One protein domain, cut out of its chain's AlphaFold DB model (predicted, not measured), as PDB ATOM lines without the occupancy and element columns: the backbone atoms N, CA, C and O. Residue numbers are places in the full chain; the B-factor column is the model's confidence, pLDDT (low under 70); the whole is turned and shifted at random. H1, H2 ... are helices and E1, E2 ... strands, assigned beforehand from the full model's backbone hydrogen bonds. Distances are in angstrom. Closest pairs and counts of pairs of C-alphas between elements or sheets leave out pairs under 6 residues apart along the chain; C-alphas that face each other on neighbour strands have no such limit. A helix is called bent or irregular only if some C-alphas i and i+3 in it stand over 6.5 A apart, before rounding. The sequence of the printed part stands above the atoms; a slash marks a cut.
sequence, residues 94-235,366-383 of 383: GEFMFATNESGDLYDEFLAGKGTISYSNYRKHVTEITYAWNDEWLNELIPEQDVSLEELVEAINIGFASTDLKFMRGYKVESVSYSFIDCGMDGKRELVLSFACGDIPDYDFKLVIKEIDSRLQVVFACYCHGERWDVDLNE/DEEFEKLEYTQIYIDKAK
ATOM      1  N   GLY A  94     -40.852  39.822  38.556       62.06
ATOM      2  CA  GLY A  94     -40.121  38.565  38.710       62.06
ATOM      3  C   GLY A  94     -38.603  38.717  38.539       62.06
ATOM      4  O   GLY A  94     -38.080  39.763  38.162       62.06
ATOM      5  N   GLU A  95     -37.855  37.653  38.832       76.38
ATOM      6  CA  GLU A  95     -36.394  37.720  38.743       76.38
ATOM      7  C   GLU A  95     -35.929  37.511  37.300       76.38
ATOM      8  O   GLU A  95     -36.165  36.456  36.704       76.38
ATOM      9  N   PHE A  96     -35.210  38.499  36.766       78.31
ATOM     10  CA  PHE A  96     -34.475  38.355  35.518       78.31
ATOM     11  C   PHE A  96     -33.178  37.575  35.735       78.31
ATOM     12  O   PHE A  96     -32.310  37.942  36.530       78.31
ATOM     13  N   MET A  97     -33.026  36.503  34.968       76.12
ATOM     14  CA  MET A  97     -31.816  35.697  34.862       76.12
ATOM     15  C   MET A  97     -31.024  36.166  33.641       76.12
ATOM     16  O   MET A  97     -30.930  35.467  32.634       76.12
ATOM     17  N   PHE A  98     -30.495  37.388  33.717       71.31
ATOM     18  CA  PHE A  98     -29.758  38.000  32.613       71.31
ATOM     19  C   PHE A  98     -28.573  37.132  32.169       71.31
ATOM     20  O   PHE A  98     -27.772  36.668  32.991       71.31
ATOM     21  N   ALA A  99     -28.433  36.947  30.855       59.62
ATOM     22  CA  ALA A  99     -27.269  36.289  30.279       59.62
ATOM     23  C   ALA A  99     -26.016  37.148  30.534       59.62
ATOM     24  O   ALA A  99     -25.994  38.345  30.259       59.62
ATOM     25  N   THR A 100     -24.951  36.555  31.077       52.41
ATOM     26  CA  THR A 100     -23.727  37.273  31.482       52.41
ATOM     27  C   THR A 100     -22.693  37.415  30.363       52.41
ATOM     28  O   THR A 100     -21.519  37.675  30.635       52.41
ATOM     29  N   ASN A 101     -23.093  37.243  29.104       53.22
ATOM     30  CA  ASN A 101     -22.161  37.336  27.988       53.22
ATOM     31  C   ASN A 101     -21.774  38.805  27.758       53.22
ATOM     32  O   ASN A 101     -22.586  39.612  27.321       53.22
ATOM     33  N   GLU A 102     -20.514  39.156  28.039       47.59
ATOM     34  CA  GLU A 102     -19.893  40.430  27.643       47.59
ATOM     35  C   GLU A 102     -19.588  40.429  26.135       47.59
ATOM     36  O   GLU A 102     -18.439  40.522  25.702       47.59
ATOM     37  N   SER A 103     -20.621  40.252  25.321       55.00
ATOM     38  CA  SER A 103     -20.537  40.420  23.879       55.00
ATOM     39  C   SER A 103     -21.093  41.808  23.535       55.00
ATOM     40  O   SER A 103     -22.037  42.273  24.165       55.00
ATOM     41  N   GLY A 104     -20.465  42.502  22.583       64.50
ATOM     42  CA  GLY A 104     -20.979  43.772  22.044       64.50
ATOM     43  C   GLY A 104     -22.073  43.564  20.995       64.50
ATOM     44  O   GLY A 104     -22.234  44.410  20.119       64.50
ATOM     45  N   ASP A 105     -22.724  42.399  21.004       89.06
ATOM     46  CA  ASP A 105     -23.848  42.100  20.132       89.06
ATOM     47  C   ASP A 105     -25.147  42.642  20.729       89.06
ATOM     48  O   ASP A 105     -25.425  42.468  21.919       89.06
ATOM     49  N   LEU A 106     -25.973  43.255  19.884       92.75
ATOM     50  CA  LEU A 106     -27.188  43.944  20.311       92.75
ATOM     51  C   LEU A 106     -28.176  43.000  21.009       92.75
ATOM     52  O   LEU A 106     -28.826  43.405  21.976       92.75
ATOM     53  N   TYR A 107     -28.280  41.742  20.563       94.44
ATOM     54  CA  TYR A 107     -29.171  40.761  21.184       94.44
ATOM     55  C   TYR A 107     -28.732  40.408  22.606       94.44
ATOM     56  O   TYR A 107     -29.569  40.360  23.505       94.44
ATOM     57  N   ASP A 108     -27.430  40.200  22.827       91.94
ATOM     58  CA  ASP A 108     -26.890  39.899  24.155       91.94
ATOM     59  C   ASP A 108     -27.057  41.109  25.097       91.94
ATOM     60  O   ASP A 108     -27.428  40.940  26.259       91.94
ATOM     61  N   GLU A 109     -26.870  42.338  24.600       92.19
ATOM     62  CA  GLU A 109     -27.123  43.563  25.372       92.19
ATOM     63  C   GLU A 109     -28.600  43.714  25.765       92.19
ATOM     64  O   GLU A 109     -28.906  44.052  26.913       92.19
ATOM     65  N   PHE A 110     -29.524  43.443  24.842       94.31
ATOM     66  CA  PHE A 110     -30.961  43.466  25.115       94.31
ATOM     67  C   PHE A 110     -31.377  42.379  26.115       94.31
ATOM     68  O   PHE A 110     -32.039  42.682  27.107       94.31
ATOM     69  N   LEU A 111     -30.911  41.140  25.925       92.69
ATOM     70  CA  LEU A 111     -31.142  40.024  26.847       92.69
ATOM     71  C   LEU A 111     -30.493  40.228  28.221       92.69
ATOM     72  O   LEU A 111     -30.884  39.552  29.168       92.69
ATOM     73  N   ALA A 112     -29.522  41.137  28.343       89.25
ATOM     74  CA  ALA A 112     -28.916  41.562  29.602       89.25
ATOM     75  C   ALA A 112     -29.590  42.802  30.227       89.25
ATOM     76  O   ALA A 112     -29.072  43.342  31.208       89.25
ATOM     77  N   GLY A 113     -30.698  43.284  29.650       88.62
ATOM     78  CA  GLY A 113     -31.448  44.451  30.131       88.62
ATOM     79  C   GLY A 113     -30.781  45.802  29.849       88.62
ATOM     80  O   GLY A 113     -31.156  46.806  30.444       88.62
ATOM     81  N   LYS A 114     -29.765  45.845  28.977       90.25
ATOM     82  CA  LYS A 114     -29.012  47.068  28.635       90.25
ATOM     83  C   LYS A 114     -29.394  47.648  27.276       90.25
ATOM     84  O   LYS A 114     -29.177  48.834  27.044       90.25
ATOM     85  N   GLY A 115     -29.916  46.806  26.387       92.69
ATOM     86  CA  GLY A 115     -30.422  47.189  25.073       92.69
ATOM     87  C   GLY A 115     -31.930  47.424  25.068       92.69
ATOM     88  O   GLY A 115     -32.630  47.156  26.046       92.69
ATOM     89  N   THR A 116     -32.430  47.885  23.925       95.69
ATOM     90  CA  THR A 116     -33.858  48.096  23.675       95.69
ATOM     91  C   THR A 116     -34.267  47.510  22.328       95.69
ATOM     92  O   THR A 116     -33.441  47.339  21.429       95.69
ATOM     93  N   ILE A 117     -35.558  47.222  22.184       95.50
ATOM     94  CA  ILE A 117     -36.191  46.872  20.912       95.50
ATOM     95  C   ILE A 117     -37.129  47.986  20.462       95.50
ATOM     96  O   ILE A 117     -37.664  48.733  21.278       95.50
ATOM     97  N   SER A 118     -37.363  48.064  19.155       93.31
ATOM     98  CA  SER A 118     -38.316  48.987  18.547       93.31
ATOM     99  C   SER A 118     -39.397  48.237  17.776       93.31
ATOM    100  O   SER A 118     -39.119  47.269  17.072       93.31
ATOM    101  N   TYR A 119     -40.627  48.741  17.825       89.38
ATOM    102  CA  TYR A 119     -41.754  48.224  17.039       89.38
ATOM    103  C   TYR A 119     -41.987  49.004  15.740       89.38
ATOM    104  O   TYR A 119     -42.991  48.814  15.055       89.38
ATOM    105  N   SER A 120     -41.065  49.904  15.392       88.50
ATOM    106  CA  SER A 120     -41.196  50.795  14.237       88.50
ATOM    107  C   SER A 120     -41.322  50.037  12.914       88.50
ATOM    108  O   SER A 120     -42.021  50.509  12.017       88.50
ATOM    109  N   ASN A 121     -40.636  48.898  12.769       85.81
ATOM    110  CA  ASN A 121     -40.771  48.036  11.595       85.81
ATOM    111  C   ASN A 121     -42.132  47.319  11.592       85.81
ATOM    112  O   ASN A 121     -42.934  47.595  10.703       85.81
ATOM    113  N   TYR A 122     -42.430  46.528  12.632       84.81
ATOM    114  CA  TYR A 122     -43.709  45.829  12.804       84.81
ATOM    115  C   TYR A 122     -44.921  46.719  12.487       84.81
ATOM    116  O   TYR A 122     -45.728  46.390  11.621       84.81
ATOM    117  N   ARG A 123     -44.998  47.913  13.095       81.69
ATOM    118  CA  ARG A 123     -46.120  48.858  12.930       81.69
ATOM    119  C   ARG A 123     -46.385  49.297  11.489       81.69
ATOM    120  O   ARG A 123     -47.525  49.615  11.163       81.69
ATOM    121  N   LYS A 124     -45.367  49.335  10.624       79.06
ATOM    122  CA  LYS A 124     -45.542  49.705   9.207       79.06
ATOM    123  C   LYS A 124     -46.308  48.647   8.421       79.06
ATOM    124  O   LYS A 124     -46.887  48.979   7.393       79.06
ATOM    125  N   HIS A 125     -46.301  47.413   8.910       71.25
ATOM    126  CA  HIS A 125     -46.719  46.248   8.154       71.25
ATOM    127  C   HIS A 125     -47.799  45.413   8.863       71.25
ATOM    128  O   HIS A 125     -48.235  44.406   8.321       71.25
ATOM    129  N   VAL A 126     -48.305  45.833  10.031       65.25
ATOM    130  CA  VAL A 126     -49.320  45.080  10.810       65.25
ATOM    131  C   VAL A 126     -50.576  44.752  10.003       65.25
ATOM    132  O   VAL A 126     -51.180  43.708  10.189       65.25
ATOM    133  N   THR A 127     -50.969  45.606   9.057       56.97
ATOM    134  CA  THR A 127     -52.136  45.345   8.196       56.97
ATOM    135  C   THR A 127     -51.888  44.297   7.107       56.97
ATOM    136  O   THR A 127     -52.836  43.871   6.453       56.97
ATOM    137  N   GLU A 128     -50.628  43.934   6.870       54.94
ATOM    138  CA  GLU A 128     -50.179  42.993   5.836       54.94
ATOM    139  C   GLU A 128     -49.703  41.661   6.441       54.94
ATOM    140  O   GLU A 128     -49.779  40.628   5.781       54.94
ATOM    141  N   ILE A 129     -49.218  41.697   7.688       53.00
ATOM    142  CA  ILE A 129     -48.385  40.655   8.296       53.00
ATOM    143  C   ILE A 129     -49.163  39.678   9.184       53.00
ATOM    144  O   ILE A 129     -48.747  38.528   9.330       53.00
ATOM    145  N   THR A 130     -50.293  40.086   9.751       49.41
ATOM    146  CA  THR A 130     -50.986  39.276  10.750       49.41
ATOM    147  C   THR A 130     -52.495  39.247  10.541       49.41
ATOM    148  O   THR A 130     -53.127  40.110   9.923       49.41
ATOM    149  N   TYR A 131     -53.075  38.128  10.969       51.66
ATOM    150  CA  TYR A 131     -54.506  37.909  10.953       51.66
ATOM    151  C   TYR A 131     -55.169  38.974  11.819       51.66
ATOM    152  O   TYR A 131     -55.064  38.932  13.044       51.66
ATOM    153  N   ALA A 132     -55.947  39.844  11.169       43.44
ATOM    154  CA  ALA A 132     -56.717  40.954  11.738       43.44
ATOM    155  C   ALA A 132     -57.591  40.630  12.975       43.44
ATOM    156  O   ALA A 132     -58.238  41.518  13.518       43.44
ATOM    157  N   TRP A 133     -57.659  39.369  13.404       46.66
ATOM    158  CA  TRP A 133     -58.408  38.895  14.562       46.66
ATOM    159  C   TRP A 133     -57.588  38.975  15.864       46.66
ATOM    160  O   TRP A 133     -58.199  39.085  16.923       46.66
ATOM    161  N   ASN A 134     -56.244  38.993  15.796       52.91
ATOM    162  CA  ASN A 134     -55.349  39.058  16.968       52.91
ATOM    163  C   ASN A 134     -54.595  40.402  17.108       52.91
ATOM    164  O   ASN A 134     -54.073  40.702  18.181       52.91
ATOM    165  N   ASP A 135     -54.556  41.236  16.062       54.00
ATOM    166  CA  ASP A 135     -53.699  42.436  16.032       54.00
ATOM    167  C   ASP A 135     -54.275  43.679  16.692       54.00
ATOM    168  O   ASP A 135     -53.520  44.565  17.098       54.00
ATOM    169  N   GLU A 136     -55.603  43.793  16.759       57.59
ATOM    170  CA  GLU A 136     -56.250  45.026  17.223       57.59
ATOM    171  C   GLU A 136     -55.819  45.351  18.659       57.59
ATOM    172  O   GLU A 136     -55.438  46.480  18.949       57.59
ATOM    173  N   TRP A 137     -55.733  44.332  19.517       63.28
ATOM    174  CA  TRP A 137     -55.247  44.471  20.890       63.28
ATOM    175  C   TRP A 137     -53.723  44.563  20.985       63.28
ATOM    176  O   TRP A 137     -53.191  45.334  21.782       63.28
ATOM    177  N   LEU A 138     -53.000  43.812  20.154       66.38
ATOM    178  CA  LEU A 138     -51.544  43.836  20.176       66.38
ATOM    179  C   LEU A 138     -51.003  45.235  19.831       66.38
ATOM    180  O   LEU A 138     -50.069  45.716  20.465       66.38
ATOM    181  N   ASN A 139     -51.646  45.948  18.906       66.00
ATOM    182  CA  ASN A 139     -51.310  47.340  18.603       66.00
ATOM    183  C   ASN A 139     -51.519  48.304  19.780       66.00
ATOM    184  O   ASN A 139     -50.778  49.289  19.869       66.00
ATOM    185  N   GLU A 140     -52.507  48.035  20.641       66.38
ATOM    186  CA  GLU A 140     -52.800  48.806  21.858       66.38
ATOM    187  C   GLU A 140     -51.830  48.479  23.001       66.38
ATOM    188  O   GLU A 140     -51.517  49.350  23.810       66.38
ATOM    189  N   LEU A 141     -51.337  47.239  23.056       67.69
ATOM    190  CA  LEU A 141     -50.352  46.784  24.037       67.69
ATOM    191  C   LEU A 141     -48.936  47.258  23.765       67.69
ATOM    192  O   LEU A 141     -48.150  47.462  24.690       67.69
ATOM    193  N   ILE A 142     -48.578  47.342  22.490       71.62
ATOM    194  CA  ILE A 142     -47.208  47.613  22.103       71.62
ATOM    195  C   ILE A 142     -46.866  49.073  22.459       71.62
ATOM    196  O   ILE A 142     -47.597  49.986  22.063       71.62
ATOM    197  N   PRO A 143     -45.731  49.335  23.129       72.25
ATOM    198  CA  PRO A 143     -45.236  50.689  23.376       72.25
ATOM    199  C   PRO A 143     -44.924  51.458  22.078       72.25
ATOM    200  O   PRO A 143     -44.522  50.883  21.062       72.25
ATOM    201  N   GLU A 144     -45.118  52.780  22.062       77.50
ATOM    202  CA  GLU A 144     -44.713  53.620  20.914       77.50
ATOM    203  C   GLU A 144     -43.198  53.858  20.864       77.50
ATOM    204  O   GLU A 144     -42.624  54.065  19.796       77.50
ATOM    205  N   GLN A 145     -42.566  53.839  22.032       86.62
ATOM    206  CA  GLN A 145     -41.141  54.071  22.215       86.62
ATOM    207  C   GLN A 145     -40.351  52.764  22.204       86.62
ATOM    208  O   GLN A 145     -40.909  51.677  22.356       86.62
ATOM    209  N   ASP A 146     -39.039  52.888  22.036       93.62
ATOM    210  CA  ASP A 146     -38.134  51.766  22.244       93.62
ATOM    211  C   ASP A 146     -38.192  51.326  23.708       93.62
ATOM    212  O   ASP A 146     -38.227  52.172  24.604       93.62
ATOM    213  N   VAL A 147     -38.181  50.016  23.941       92.75
ATOM    214  CA  VAL A 147     -38.323  49.441  25.283       92.75
ATOM    215  C   VAL A 147     -37.264  48.395  25.572       92.75
ATOM    216  O   VAL A 147     -36.874  47.616  24.699       92.75
ATOM    217  N   SER A 148     -36.795  48.386  26.812       93.69
ATOM    218  CA  SER A 148     -36.021  47.291  27.386       93.69
ATOM    219  C   SER A 148     -36.906  46.066  27.637       93.69
ATOM    220  O   SER A 148     -38.135  46.122  27.553       93.69
ATOM    221  N   LEU A 149     -36.282  44.931  27.954       92.06
ATOM    222  CA  LEU A 149     -37.011  43.703  28.267       92.06
ATOM    223  C   LEU A 149     -37.898  43.851  29.519       92.06
ATOM    224  O   LEU A 149     -39.005  43.319  29.547       92.06
ATOM    225  N   GLU A 150     -37.430  44.581  30.533       91.12
ATOM    226  CA  GLU A 150     -38.182  44.836  31.769       91.12
ATOM    227  C   GLU A 150     -39.419  45.698  31.501       91.12
ATOM    228  O   GLU A 150     -40.531  45.303  31.848       91.12
ATOM    229  N   GLU A 151     -39.245  46.809  30.779       91.38
ATOM    230  CA  GLU A 151     -40.345  47.692  30.373       91.38
ATOM    231  C   GLU A 151     -41.359  46.971  29.472       91.38
ATOM    232  O   GLU A 151     -42.555  47.248  29.534       91.38
ATOM    233  N   LEU A 152     -40.908  46.023  28.642       89.94
ATOM    234  CA  LEU A 152     -41.795  45.199  27.823       89.94
ATOM    235  C   LEU A 152     -42.652  44.252  28.677       89.94
ATOM    236  O   LEU A 152     -43.859  44.154  28.449       89.94
ATOM    237  N   VAL A 153     -42.058  43.568  29.659       89.44
ATOM    238  CA  VAL A 153     -42.808  42.710  30.597       89.44
ATOM    239  C   VAL A 153     -43.826  43.538  31.382       89.44
ATOM    240  O   VAL A 153     -44.980  43.126  31.514       89.44
ATOM    241  N   GLU A 154     -43.431  44.720  31.859       87.31
ATOM    242  CA  GLU A 154     -44.328  45.652  32.545       87.31
ATOM    243  C   GLU A 154     -45.484  46.097  31.637       87.31
ATOM    244  O   GLU A 154     -46.646  46.011  32.037       87.31
ATOM    245  N   ALA A 155     -45.200  46.491  30.391       84.44
ATOM    246  CA  ALA A 155     -46.221  46.904  29.428       84.44
ATOM    247  C   ALA A 155     -47.246  45.792  29.147       84.44
ATOM    248  O   ALA A 155     -48.452  46.054  29.141       84.44
ATOM    249  N   ILE A 156     -46.789  44.545  28.981       83.31
ATOM    250  CA  ILE A 156     -47.671  43.383  28.790       83.31
ATOM    251  C   ILE A 156     -48.551  43.161  30.032       83.31
ATOM    252  O   ILE A 156     -49.766  42.988  29.906       83.31
ATOM    253  N   ASN A 157     -47.972  43.218  31.235       82.69
ATOM    254  CA  ASN A 157     -48.710  43.054  32.491       82.69
ATOM    255  C   ASN A 157     -49.760  44.153  32.706       82.69
ATOM    256  O   ASN A 157     -50.905  43.846  33.040       82.69
ATOM    257  N   ILE A 158     -49.412  45.421  32.464       80.50
ATOM    258  CA  ILE A 158     -50.361  46.548  32.503       80.50
ATOM    259  C   ILE A 158     -51.498  46.311  31.502       80.50
ATOM    260  O   ILE A 158     -52.674  46.515  31.821       80.50
ATOM    261  N   GLY A 159     -51.145  45.830  30.310       76.31
ATOM    262  CA  GLY A 159     -52.074  45.415  29.270       76.31
ATOM    263  C   GLY A 159     -53.126  44.417  29.748       76.31
ATOM    264  O   GLY A 159     -54.325  44.638  29.567       76.31
ATOM    265  N   PHE A 160     -52.687  43.342  30.405       74.69
ATOM    266  CA  PHE A 160     -53.573  42.322  30.975       74.69
ATOM    267  C   PHE A 160     -54.338  42.791  32.225       74.69
ATOM    268  O   PHE A 160     -55.436  42.306  32.506       74.69
ATOM    269  N   ALA A 161     -53.802  43.750  32.980       70.00
ATOM    270  CA  ALA A 161     -54.464  44.306  34.160       70.00
ATOM    271  C   ALA A 161     -55.628  45.259  33.814       70.00
ATOM    272  O   ALA A 161     -56.497  45.509  34.659       70.00
ATOM    273  N   SER A 162     -55.672  45.796  32.588       62.00
ATOM    274  CA  SER A 162     -56.666  46.791  32.179       62.00
ATOM    275  C   SER A 162     -58.105  46.268  32.275       62.00
ATOM    276  O   SER A 162     -58.501  45.256  31.694       62.00
ATOM    277  N   THR A 163     -58.942  47.000  33.013       52.66
ATOM    278  CA  THR A 163     -60.334  46.615  33.299       52.66
ATOM    279  C   THR A 163     -61.312  46.801  32.131       52.66
ATOM    280  O   THR A 163     -62.473  46.384  32.257       52.66
ATOM    281  N   ASP A 164     -60.857  47.405  31.026       56.53
ATOM    282  CA  ASP A 164     -61.701  47.963  29.958       56.53
ATOM    283  C   ASP A 164     -61.984  47.020  28.769       56.53
ATOM    284  O   ASP A 164     -62.752  47.376  27.875       56.53
ATOM    285  N   LEU A 165     -61.473  45.781  28.761       49.09
ATOM    286  CA  LEU A 165     -61.747  44.815  27.685       49.09
ATOM    287  C   LEU A 165     -62.256  43.453  28.183       49.09
ATOM    288  O   LEU A 165     -61.998  42.996  29.295       49.09
ATOM    289  N   LYS A 166     -63.084  42.829  27.341       52.34
ATOM    290  CA  LYS A 166     -64.073  41.794  27.683       52.34
ATOM    291  C   LYS A 166     -63.535  40.403  28.053       52.34
ATOM    292  O   LYS A 166     -64.379  39.575  28.385       52.34
ATOM    293  N   PHE A 167     -62.229  40.111  28.018       52.59
ATOM    294  CA  PHE A 167     -61.797  38.699  28.058       52.59
ATOM    295  C   PHE A 167     -60.570  38.305  28.896       52.59
ATOM    296  O   PHE A 167     -60.396  37.108  29.071       52.59
ATOM    297  N   MET A 168     -59.787  39.206  29.508       58.22
ATOM    298  CA  MET A 168     -58.508  38.783  30.127       58.22
ATOM    299  C   MET A 168     -58.150  39.441  31.458       58.22
ATOM    300  O   MET A 168     -57.045  39.928  31.663       58.22
ATOM    301  N   ARG A 169     -59.084  39.435  32.407       60.03
ATOM    302  CA  ARG A 169     -58.807  39.964  33.747       60.03
ATOM    303  C   ARG A 169     -57.920  39.008  34.541       60.03
ATOM    304  O   ARG A 169     -58.356  37.902  34.847       60.03
ATOM    305  N   GLY A 170     -56.757  39.494  34.972       66.88
ATOM    306  CA  GLY A 170     -55.941  38.848  36.007       66.88
ATOM    307  C   GLY A 170     -54.858  37.897  35.499       66.88
ATOM    308  O   GLY A 170     -54.330  37.129  36.300       66.88
ATOM    309  N   TYR A 171     -54.527  37.952  34.207       77.06
ATOM    310  CA  TYR A 171     -53.337  37.297  33.666       77.06
ATOM    311  C   TYR A 171     -52.103  38.183  33.857       77.06
ATOM    312  O   TYR A 171     -52.209  39.407  33.926       77.06
ATOM    313  N   LYS A 172     -50.940  37.548  33.960       82.44
ATOM    314  CA  LYS A 172     -49.629  38.196  34.035       82.44
ATOM    315  C   LYS A 172     -48.589  37.308  33.370       82.44
ATOM    316  O   LYS A 172     -48.793  36.101  33.257       82.44
ATOM    317  N   VAL A 173     -47.479  37.905  32.964       87.06
ATOM    318  CA  VAL A 173     -46.302  37.195  32.472       87.06
ATOM    319  C   VAL A 173     -45.721  36.361  33.610       87.06
ATOM    320  O   VAL A 173     -45.263  36.891  34.623       87.06
ATOM    321  N   GLU A 174     -45.718  35.047  33.427       89.44
ATOM    322  CA  GLU A 174     -45.175  34.078  34.377       89.44
ATOM    323  C   GLU A 174     -43.737  33.699  34.048       89.44
ATOM    324  O   GLU A 174     -42.926  33.476  34.944       89.44
ATOM    325  N   SER A 175     -43.405  33.623  32.761       90.44
ATOM    326  CA  SER A 175     -42.028  33.422  32.330       90.44
ATOM    327  C   SER A 175     -41.765  34.048  30.971       90.44
ATOM    328  O   SER A 175     -42.673  34.184  30.152       90.44
ATOM    329  N   VAL A 176     -40.506  34.409  30.740       92.69
ATOM    330  CA  VAL A 176     -40.005  34.779  29.415       92.69
ATOM    331  C   VAL A 176     -38.862  33.845  29.081       92.69
ATOM    332  O   VAL A 176     -37.963  33.629  29.900       92.69
ATOM    333  N   SER A 177     -38.904  33.295  27.878       93.56
ATOM    334  CA  SER A 177     -37.839  32.478  27.316       93.56
ATOM    335  C   SER A 177     -37.461  32.989  25.936       93.56
ATOM    336  O   SER A 177     -38.253  33.667  25.287       93.56
ATOM    337  N   TYR A 178     -36.256  32.665  25.484       94.81
ATOM    338  CA  TYR A 178     -35.775  33.065  24.171       94.81
ATOM    339  C   TYR A 178     -35.169  31.906  23.390       94.81
ATOM    340  O   TYR A 178     -34.716  30.923  23.975       94.81
ATOM    341  N   SER A 179     -35.128  32.056  22.072       95.00
ATOM    342  CA  SER A 179     -34.378  31.188  21.169       95.00
ATOM    343  C   SER A 179     -33.724  32.020  20.069       95.00
ATOM    344  O   SER A 179     -34.124  33.162  19.840       95.00
ATOM    345  N   PHE A 180     -32.713  31.462  19.408       95.00
ATOM    346  CA  PHE A 180     -32.134  32.056  18.206       95.00
ATOM    347  C   PHE A 180     -32.552  31.242  16.985       95.00
ATOM    348  O   PHE A 180     -32.465  30.017  17.011       95.00
ATOM    349  N   ILE A 181     -32.967  31.933  15.929       94.19
ATOM    350  CA  ILE A 181     -33.338  31.350  14.633       94.19
ATOM    351  C   ILE A 181     -32.517  31.997  13.510       94.19
ATOM    352  O   ILE A 181     -31.849  32.996  13.760       94.19
ATOM    353  N   ASP A 182     -32.557  31.419  12.311       92.38
ATOM    354  CA  ASP A 182     -31.945  31.918  11.073       92.38
ATOM    355  C   ASP A 182     -33.040  32.118  10.016       92.38
ATOM    356  O   ASP A 182     -33.363  31.243   9.203       92.38
ATOM    357  N   CYS A 183     -33.675  33.284  10.078       89.00
ATOM    358  CA  CYS A 183     -34.765  33.662   9.197       89.00
ATOM    359  C   CYS A 183     -34.296  33.720   7.745       89.00
ATOM    360  O   CYS A 183     -33.590  34.634   7.317       89.00
ATOM    361  N   GLY A 184     -34.786  32.779   6.946       83.44
ATOM    362  CA  GLY A 184     -34.431  32.682   5.542       83.44
ATOM    363  C   GLY A 184     -33.048  32.128   5.259       83.44
ATOM    364  O   GLY A 184     -32.571  32.284   4.132       83.44
ATOM    365  N   MET A 185     -32.478  31.403   6.226       85.81
ATOM    366  CA  MET A 185     -31.299  30.560   6.028       85.81
ATOM    367  C   MET A 185     -30.097  31.357   5.495       85.81
ATOM    368  O   MET A 185     -29.357  30.887   4.621       85.81
ATOM    369  N   ASP A 186     -29.936  32.598   5.957       88.94
ATOM    370  CA  ASP A 186     -28.873  33.505   5.528       88.94
ATOM    371  C   ASP A 186     -27.643  33.466   6.455       88.94
ATOM    372  O   ASP A 186     -26.619  34.101   6.169       88.94
ATOM    373  N   GLY A 187     -27.710  32.657   7.517       89.62
ATOM    374  CA  GLY A 187     -26.659  32.440   8.498       89.62
ATOM    375  C   GLY A 187     -26.577  33.528   9.565       89.62
ATOM    376  O   GLY A 187     -25.627  33.513  10.357       89.62
ATOM    377  N   LYS A 188     -27.506  34.492   9.582       91.31
ATOM    378  CA  LYS A 188     -27.625  35.467  10.666       91.31
ATOM    379  C   LYS A 188     -28.579  34.942  11.719       91.31
ATOM    380  O   LYS A 188     -29.465  34.152  11.447       91.31
ATOM    381  N   ARG A 189     -28.321  35.345  12.961       92.44
ATOM    382  CA  ARG A 189     -29.180  34.986  14.083       92.44
ATOM    383  C   ARG A 189     -30.202  36.083  14.323       92.44
ATOM    384  O   ARG A 189     -29.850  37.261  14.401       92.44
ATOM    385  N   GLU A 190     -31.431  35.669  14.554       95.62
ATOM    386  CA  GLU A 190     -32.527  36.497  15.028       95.62
ATOM    387  C   GLU A 190     -33.047  35.972  16.352       95.62
ATOM    388  O   GLU A 190     -32.969  34.779  16.645       95.62
ATOM    389  N   LEU A 191     -33.586  36.875  17.162       96.00
ATOM    390  CA  LEU A 191     -34.058  36.549  18.495       96.00
ATOM    391  C   LEU A 191     -35.562  36.292  18.475       96.00
ATOM    392  O   LEU A 191     -36.342  37.163  18.090       96.00
ATOM    393  N   VAL A 192     -35.968  35.128  18.969       95.06
ATOM    394  CA  VAL A 192     -37.356  34.833  19.324       95.06
ATOM    395  C   VAL A 192     -37.526  35.053  20.819       95.06
ATOM    396  O   VAL A 192     -36.751  34.503  21.598       95.06
ATOM    397  N   LEU A 193     -38.541  35.809  21.234       94.00
ATOM    398  CA  LEU A 193     -39.007  35.833  22.623       94.00
ATOM    399  C   LEU A 193     -40.353  35.124  22.727       94.00
ATOM    400  O   LEU A 193     -41.230  35.366  21.907       94.00
ATOM    401  N   SER A 194     -40.524  34.307  23.762       91.81
ATOM    402  CA  SER A 194     -41.779  33.646  24.116       91.81
ATOM    403  C   SER A 194     -42.140  33.984  25.558       91.81
ATOM    404  O   SER A 194     -41.363  33.721  26.478       91.81
ATOM    405  N   PHE A 195     -43.320  34.554  25.757       89.38
ATOM    406  CA  PHE A 195     -43.865  34.953  27.047       89.38
ATOM    407  C   PHE A 195     -45.002  34.002  27.404       89.38
ATOM    408  O   PHE A 195     -45.991  33.941  26.681       89.38
ATOM    409  N   ALA A 196     -44.882  33.283  28.517       87.69
ATOM    410  CA  ALA A 196     -45.972  32.472  29.055       87.69
ATOM    411  C   ALA A 196     -46.824  33.328  29.999       87.69
ATOM    412  O   ALA A 196     -46.286  33.941  30.926       87.69
ATOM    413  N   CYS A 197     -48.134  33.380  29.763       80.38
ATOM    414  CA  CYS A 197     -49.071  34.294  30.411       80.38
ATOM    415  C   CYS A 197     -50.241  33.532  31.067       80.38
ATOM    416  O   CYS A 197     -51.364  33.543  30.573       80.38
ATOM    417  N   GLY A 198     -50.011  32.903  32.219       73.88
ATOM    418  CA  GLY A 198     -51.042  32.172  32.970       73.88
ATOM    419  C   GLY A 198     -51.165  30.691  32.613       73.88
ATOM    420  O   GLY A 198     -50.758  30.271  31.538       73.88
ATOM    421  N   ASP A 199     -51.757  29.917  33.531       60.38
ATOM    422  CA  ASP A 199     -51.760  28.448  33.452       60.38
ATOM    423  C   ASP A 199     -52.872  27.836  32.575       60.38
ATOM    424  O   ASP A 199     -52.653  26.765  32.031       60.38
ATOM    425  N   ILE A 200     -54.096  28.400  32.506       55.75
ATOM    426  CA  ILE A 200     -55.209  27.803  31.726       55.75
ATOM    427  C   ILE A 200     -56.245  28.864  31.264       55.75
ATOM    428  O   ILE A 200     -56.786  29.603  32.100       55.75
ATOM    429  N   PRO A 201     -56.624  28.872  29.969       55.28
ATOM    430  CA  PRO A 201     -55.895  28.191  28.898       55.28
ATOM    431  C   PRO A 201     -54.492  28.806  28.770       55.28
ATOM    432  O   PRO A 201     -54.319  29.969  29.133       55.28
ATOM    433  N   ASP A 202     -53.505  28.015  28.346       64.62
ATOM    434  CA  ASP A 202     -52.138  28.506  28.157       64.62
ATOM    435  C   ASP A 202     -52.189  29.666  27.157       64.62
ATOM    436  O   ASP A 202     -52.618  29.499  26.013       64.62
ATOM    437  N   TYR A 203     -51.830  30.862  27.615       72.25
ATOM    438  CA  TYR A 203     -51.659  32.007  26.734       72.25
ATOM    439  C   TYR A 203     -50.177  32.221  26.541       72.25
ATOM    440  O   TYR A 203     -49.443  32.432  27.511       72.25
ATOM    441  N   ASP A 204     -49.743  32.218  25.293       79.62
ATOM    442  CA  ASP A 204     -48.394  32.601  24.942       79.62
ATOM    443  C   ASP A 204     -48.380  33.782  23.977       79.62
ATOM    444  O   ASP A 204     -49.290  34.040  23.183       79.62
ATOM    445  N   PHE A 205     -47.321  34.561  24.113       82.88
ATOM    446  CA  PHE A 205     -47.035  35.688  23.252       82.88
ATOM    447  C   PHE A 205     -45.630  35.509  22.694       82.88
ATOM    448  O   PHE A 205     -44.682  35.320  23.455       82.88
ATOM    449  N   LYS A 206     -45.494  35.540  21.368       88.38
ATOM    450  CA  LYS A 206     -44.230  35.316  20.664       88.38
ATOM    451  C   LYS A 206     -43.830  36.555  19.869       88.38
ATOM    452  O   LYS A 206     -44.660  37.167  19.202       88.38
ATOM    453  N   LEU A 207     -42.547  36.900  19.908       90.94
ATOM    454  CA  LEU A 207     -41.936  37.971  19.120       90.94
ATOM    455  C   LEU A 207     -40.764  37.422  18.317       90.94
ATOM    456  O   LEU A 207     -39.995  36.632  18.856       90.94
ATOM    457  N   VAL A 208     -40.566  37.922  17.097       93.31
ATOM    458  CA  VAL A 208     -39.296  37.784  16.367       93.31
ATOM    459  C   VAL A 208     -38.669  39.155  16.179       93.31
ATOM    460  O   VAL A 208     -39.315  40.098  15.710       93.31
ATOM    461  N   ILE A 209     -37.400  39.254  16.561       95.44
ATOM    462  CA  ILE A 209     -36.611  40.477  16.610       95.44
ATOM    463  C   ILE A 209     -35.392  40.313  15.700       95.44
ATOM    464  O   ILE A 209     -34.632  39.355  15.841       95.44
ATOM    465  N   LYS A 210     -35.191  41.281  14.802       94.94
ATOM    466  CA  LYS A 210     -34.061  41.346  13.864       94.94
ATOM    467  C   LYS A 210     -33.244  42.608  14.066       94.94
ATOM    468  O   LYS A 210     -33.799  43.664  14.366       94.94
ATOM    469  N   GLU A 211     -31.943  42.537  13.821       94.50
ATOM    470  CA  GLU A 211     -31.130  43.733  13.617       94.50
ATOM    471  C   GLU A 211     -31.431  44.336  12.236       94.50
ATOM    472  O   GLU A 211     -31.104  43.762  11.198       94.50
ATOM    473  N   ILE A 212     -32.039  45.522  12.220       90.88
ATOM    474  CA  ILE A 212     -32.302  46.305  11.010       90.88
ATOM    475  C   ILE A 212     -31.800  47.723  11.263       90.88
ATOM    476  O   ILE A 212     -32.152  48.347  12.266       90.88
ATOM    477  N   ASP A 213     -30.959  48.230  10.361       90.19
ATOM    478  CA  ASP A 213     -30.327  49.552  10.479       90.19
ATOM    479  C   ASP A 213     -29.604  49.754  11.830       90.19
ATOM    480  O   ASP A 213     -29.719  50.803  12.469       90.19
ATOM    481  N   SER A 214     -28.875  48.721  12.281       90.62
ATOM    482  CA  SER A 214     -28.142  48.682  13.560       90.62
ATOM    483  C   SER A 214     -29.014  48.900  14.801       90.62
ATOM    484  O   SER A 214     -28.549  49.398  15.828       90.62
ATOM    485  N   ARG A 215     -30.298  48.546  14.710       93.94
ATOM    486  CA  ARG A 215     -31.252  48.570  15.821       93.94
ATOM    487  C   ARG A 215     -32.025  47.264  15.852       93.94
ATOM    488  O   ARG A 215     -32.375  46.725  14.807       93.94
ATOM    489  N   LEU A 216     -32.359  46.797  17.049       96.12
ATOM    490  CA  LEU A 216     -33.265  45.667  17.192       96.12
ATOM    491  C   LEU A 216     -34.697  46.109  16.875       96.12
ATOM    492  O   LEU A 216     -35.245  47.010  17.511       96.12
ATOM    493  N   GLN A 217     -35.290  45.485  15.866       93.50
ATOM    494  CA  GLN A 217     -36.642  45.741  15.394       93.50
ATOM    495  C   GLN A 217     -37.483  44.479  15.541       93.50
ATOM    496  O   GLN A 217     -37.073  43.402  15.113       93.50
ATOM    497  N   VAL A 218     -38.684  44.618  16.088       91.62
ATOM    498  CA  VAL A 218     -39.702  43.571  16.008       91.62
ATOM    499  C   VAL A 218     -40.191  43.496  14.563       91.62
ATOM    500  O   VAL A 218     -40.570  44.520  13.989       91.62
ATOM    501  N   VAL A 219     -40.164  42.294  13.988       89.38
ATOM    502  CA  VAL A 219     -40.639  42.012  12.618       89.38
ATOM    503  C   VAL A 219     -41.871  41.115  12.607       89.38
ATOM    504  O   VAL A 219     -42.671  41.172  11.682       89.38
ATOM    505  N   PHE A 220     -42.060  40.334  13.669       88.62
ATOM    506  CA  PHE A 220     -43.239  39.511  13.885       88.62
ATOM    507  C   PHE A 220     -43.630  39.568  15.348       88.62
ATOM    508  O   PHE A 220     -42.772  39.564  16.235       88.62
ATOM    509  N   ALA A 221     -44.929  39.590  15.588       85.75
ATOM    510  CA  ALA A 221     -45.493  39.469  16.907       85.75
ATOM    511  C   ALA A 221     -46.795  38.685  16.786       85.75
ATOM    512  O   ALA A 221     -47.607  38.950  15.903       85.75
ATOM    513  N   CYS A 222     -46.982  37.708  17.660       80.38
ATOM    514  CA  CYS A 222     -48.202  36.935  17.713       80.38
ATOM    515  C   CYS A 222     -48.637  36.757  19.153       80.38
ATOM    516  O   CYS A 222     -47.837  36.456  20.036       80.38
ATOM    517  N   TYR A 223     -49.932  36.938  19.356       75.44
ATOM    518  CA  TYR A 223     -50.615  36.627  20.586       75.44
ATOM    519  C   TYR A 223     -51.530  35.426  20.331       75.44
ATOM    520  O   TYR A 223     -52.468  35.532  19.533       75.44
ATOM    521  N   CYS A 224     -51.250  34.290  20.970       66.00
ATOM    522  CA  CYS A 224     -52.085  33.101  20.852       66.00
ATOM    523  C   CYS A 224     -53.115  33.104  21.978       66.00
ATOM    524  O   CYS A 224     -52.786  33.172  23.165       66.00
ATOM    525  N   HIS A 225     -54.388  33.040  21.594       61.19
ATOM    526  CA  HIS A 225     -55.503  33.060  22.528       61.19
ATOM    527  C   HIS A 225     -56.157  31.677  22.648       61.19
ATOM    528  O   HIS A 225     -57.146  31.379  21.970       61.19
ATOM    529  N   GLY A 226     -55.670  30.890  23.605       57.09
ATOM    530  CA  GLY A 226     -56.364  29.738  24.177       57.09
ATOM    531  C   GLY A 226     -56.423  28.465  23.321       57.09
ATOM    532  O   GLY A 226     -55.858  28.390  22.242       57.09
ATOM    533  N   GLU A 227     -57.168  27.467  23.819       59.22
ATOM    534  CA  GLU A 227     -57.159  26.028  23.444       59.22
ATOM    535  C   GLU A 227     -57.425  25.659  21.962       59.22
ATOM    536  O   GLU A 227     -57.635  24.485  21.658       59.22
ATOM    537  N   ARG A 228     -57.554  26.625  21.046       69.25
ATOM    538  CA  ARG A 228     -58.009  26.385  19.665       69.25
ATOM    539  C   ARG A 228     -57.104  26.948  18.585       69.25
ATOM    540  O   ARG A 228     -57.408  26.684  17.424       69.25
ATOM    541  N   TRP A 229     -56.098  27.739  18.942       76.00
ATOM    542  CA  TRP A 229     -55.186  28.351  17.988       76.00
ATOM    543  C   TRP A 229     -53.773  28.308  18.532       76.00
ATOM    544  O   TRP A 229     -53.530  28.815  19.623       76.00
ATOM    545  N   ASP A 230     -52.869  27.783  17.722       80.12
ATOM    546  CA  ASP A 230     -51.457  27.676  18.028       80.12
ATOM    547  C   ASP A 230     -50.666  28.380  16.928       80.12
ATOM    548  O   ASP A 230     -50.961  28.235  15.736       80.12
ATOM    549  N   VAL A 231     -49.661  29.158  17.328       84.38
ATOM    550  CA  VAL A 231     -48.692  29.729  16.395       84.38
ATOM    551  C   VAL A 231     -47.311  29.197  16.707       84.38
ATOM    552  O   VAL A 231     -46.716  29.538  17.730       84.38
ATOM    553  N   ASP A 232     -46.789  28.400  15.788       87.88
ATOM    554  CA  ASP A 232     -45.488  27.764  15.897       87.88
ATOM    555  C   ASP A 232     -44.463  28.456  15.003       87.88
ATOM    556  O   ASP A 232     -44.775  28.969  13.925       87.88
ATOM    557  N   LEU A 233     -43.218  28.457  15.473       90.62
ATOM    558  CA  LEU A 233     -42.056  29.007  14.783       90.62
ATOM    559  C   LEU A 233     -41.001  27.911  14.659       90.62
ATOM    560  O   LEU A 233     -40.768  27.186  15.625       90.62
ATOM    561  N   ASN A 234     -40.336  27.825  13.510       92.31
ATOM    562  CA  ASN A 234     -39.171  26.957  13.339       92.31
ATOM    563  C   ASN A 234     -37.867  27.761  13.218       92.31
ATOM    564  O   ASN A 234     -37.868  28.994  13.149       92.31
ATOM    565  N   GLU A 235     -36.738  27.051  13.184       92.25
ATOM    566  CA  GLU A 235     -35.403  27.658  13.142       92.25
ATOM    567  C   GLU A 235     -35.088  28.410  11.840       92.25
ATOM    568  O   GLU A 235     -34.133  29.177  11.811       92.25
ATOM    569  N   ASP A 366     -43.596  20.110   9.615       80.62
ATOM    570  CA  ASP A 366     -44.151  19.940  10.958       80.62
ATOM    571  C   ASP A 366     -43.093  19.505  11.981       80.62
ATOM    572  O   ASP A 366     -43.109  19.977  13.117       80.62
ATOM    573  N   GLU A 367     -42.140  18.649  11.588       84.12
ATOM    574  CA  GLU A 367     -41.084  18.200  12.499       84.12
ATOM    575  C   GLU A 367     -40.138  19.343  12.898       84.12
ATOM    576  O   GLU A 367     -39.549  19.288  13.977       84.12
ATOM    577  N   GLU A 368     -39.974  20.375  12.066       86.62
ATOM    578  CA  GLU A 368     -39.096  21.518  12.358       86.62
ATOM    579  C   GLU A 368     -39.726  22.489  13.364       86.62
ATOM    580  O   GLU A 368     -39.016  23.085  14.177       86.62
ATOM    581  N   PHE A 369     -41.056  22.609  13.373       83.62
ATOM    582  CA  PHE A 369     -41.778  23.434  14.348       83.62
ATOM    583  C   PHE A 369     -41.649  22.903  15.785       83.62
ATOM    584  O   PHE A 369     -41.701  23.674  16.740       83.62
ATOM    585  N   GLU A 370     -41.400  21.602  15.956       80.25
ATOM    586  CA  GLU A 370     -41.220  20.975  17.272       80.25
ATOM    587  C   GLU A 370     -39.787  21.093  17.833       80.25
ATOM    588  O   GLU A 370     -39.542  20.712  18.981       80.25
ATOM    589  N   LYS A 371     -38.816  21.582  17.048       84.75
ATOM    590  CA  LYS A 371     -37.387  21.554  17.423       84.75
ATOM    591  C   LYS A 371     -36.880  22.802  18.126       84.75
ATOM    592  O   LYS A 371     -35.768  22.770  18.652       84.75
ATOM    593  N   LEU A 372     -37.640  23.893  18.122       87.00
ATOM    594  CA  LEU A 372     -37.146  25.159  18.645       87.00
ATOM    595  C   LEU A 372     -36.960  25.080  20.169       87.00
ATOM    596  O   LEU A 372     -37.919  25.036  20.940       87.00
ATOM    597  N   GLU A 373     -35.703  25.054  20.611       89.00
ATOM    598  CA  GLU A 373     -35.356  25.000  22.030       89.00
ATOM    599  C   GLU A 373     -35.306  26.406  22.632       89.00
ATOM    600  O   GLU A 373     -34.698  27.321  22.073       89.00
ATOM    601  N   TYR A 374     -35.909  26.573  23.810       91.25
ATOM    602  CA  TYR A 374     -35.993  27.855  24.501       91.25
ATOM    603  C   TYR A 374     -35.144  27.885  25.774       91.25
ATOM    604  O   TYR A 374     -35.153  26.958  26.584       91.25
ATOM    605  N   THR A 375     -34.456  29.005  25.986       93.06
ATOM    606  CA  THR A 375     -33.735  29.329  27.220       93.06
ATOM    607  C   THR A 375     -34.543  30.326  28.044       93.06
ATOM    608  O   THR A 375     -34.828  31.430  27.585       93.06
ATOM    609  N   GLN A 376     -34.903  29.962  29.274       92.25
ATOM    610  CA  GLN A 376     -35.655  30.836  30.179       92.25
ATOM    611  C   GLN A 376     -34.772  31.965  30.742       92.25
ATOM    612  O   GLN A 376     -33.659  31.711  31.199       92.25
ATOM    613  N   ILE A 377     -35.288  33.198  30.741       90.19
ATOM    614  CA  ILE A 377     -34.594  34.424  31.197       90.19
ATOM    615  C   ILE A 377     -35.375  35.234  32.228       90.19
ATOM    616  O   ILE A 377     -34.818  36.135  32.849       90.19
ATOM    617  N   TYR A 378     -36.646  34.918  32.440       87.56
ATOM    618  CA  TYR A 378     -37.476  35.536  33.465       87.56
ATOM    619  C   TYR A 378     -38.428  34.493  34.031       87.56
ATOM    620  O   TYR A 378     -38.982  33.684  33.280       87.56
ATOM    621  N   ILE A 379     -38.631  34.540  35.346       87.19
ATOM    622  CA  ILE A 379     -39.683  33.797  36.029       87.19
ATOM    623  C   ILE A 379     -40.311  34.675  37.108       87.19
ATOM    624  O   ILE A 379     -39.621  35.270  37.943       87.19
ATOM    625  N   ASP A 380     -41.635  34.730  37.107       81.56
ATOM    626  CA  ASP A 380     -42.380  35.312  38.204       81.56
ATOM    627  C   ASP A 380     -42.307  34.381  39.421       81.56
ATOM    628  O   ASP A 380     -42.689  33.209  39.381       81.56
ATOM    629  N   LYS A 381     -41.791  34.908  40.531       70.69
ATOM    630  CA  LYS A 381     -41.596  34.161  41.778       70.69
ATOM    631  C   LYS A 381     -42.855  34.086  42.643       70.69
ATOM    632  O   LYS A 381     -42.814  33.461  43.698       70.69
ATOM    633  N   ALA A 382     -43.954  34.725  42.247       59.47
ATOM    634  CA  ALA A 382     -45.149  34.867  43.074       59.47
ATOM    635  C   ALA A 382     -46.119  33.656  43.057       59.47
ATOM    636  O   ALA A 382     -47.321  33.859  43.248       59.47
ATOM    637  N   LYS A 383     -45.633  32.418  42.864       48.31
ATOM    638  CA  LYS A 383     -46.434  31.181  43.005       48.31
ATOM    639  C   LYS A 383     -46.117  30.414  44.289       48.31
ATOM    640  O   LYS A 383     -44.921  30.165  44.567       48.31
TER     641      LYS A 383
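This is residues 94 to 235 and 366 to 383 of the 383 residues of an uncharacterized protein of Butyrivibrio sp. X503 (UniProt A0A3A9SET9). A twisted wall of five antiparallel strands runs through this domain, with H1 and H4 on one side, H2 and H3 along the edge strand E4, and E5 with the short H5 on the other side. Loops round Glu 102 and Lys 166 make the two ends of the longest axis. The printed part has 160 residues with five named helices and six named strands, in the order H1 H2 H3 H4 E1 E2 E3 E4 E5 H5 E6; the sheet runs E4 E3 E2 E1 E6. The class is mixed, helices and strands. The whole is compact, with a radius of gyration of the C-alphas of 15.2 A, and spans 42 by 35 by 35 A.

Residues 94 to 105 hold no named element. Find C-alpha 106 at (-27.188, 43.944, 20.311), where H1, residues 106 to 111, begins. H2 is residues 120 to 129, irregular, with C-alphas 124 and 127 8.0 A apart; H3 is 135 to 141. H4, residues 149 to 161, runs 18.4 A. Then come E1, 175 to 181, and E2, 190 to 196, each 19.8 A long, E3, 203 to 212, 28.7 A, E4, 215 to 225, 29.6 A, and E5, 229 to 233, 13.5 A. After the cut look for H5, residues 366 to 369, and E6, 375 to 379, which ends at C-alpha 379 (-39.683, 33.797, 36.029).

Start at the meander E1 E2 E3 E4, each strand the antiparallel neighbour of the one before, in three hairpins. Within hydrogen-bond range are N 177 and O 194, 2.9 A, across the neighbours E1 and E2; N 207 and O 193, 2.8 A, across E3 and E2; and N 217 and O 210, 2.8 A, across E4 and E3. E6 is antiparallel to E1, with N 178 and O 375 at 2.8 A. H2 is at the sheet's level, its height 0.7 A, with C-alphas of Tyr 122 and Val 219 closest to E4 at 4.9 A. H1 is on the sheet at a height of 5.9 A, over none of the strands. H3 and H4 only graze it; they only just touch, with 3 pairs of C-alphas within 8 A, closest Leu 141 and Gly 159 at 5.7 A. E5 pairs with no named strand; H5 is not on the sheet. In H1 and H4 every O i to N i+4 pair is within hydrogen-bond range, in H3 2 of 3, in H2 2 of 6 with 3 of 7 O i to N i+3 pairs; H5 is too short for an O i to N i+4 pair.

The two C-alphas farthest apart, of Glu 102 and Lys 166, are 44.2 A apart. Residues 236 to 365 are not printed, and C-alphas 235 and 366 are 11.9 A apart across that cut. Of the links that are printed whole, H4 to E1 is the long one, with 13 residues. The mean pLDDT of the printed part is 79.2, and 43 residues are under 70, among them 126 to 141 and 162 to 170.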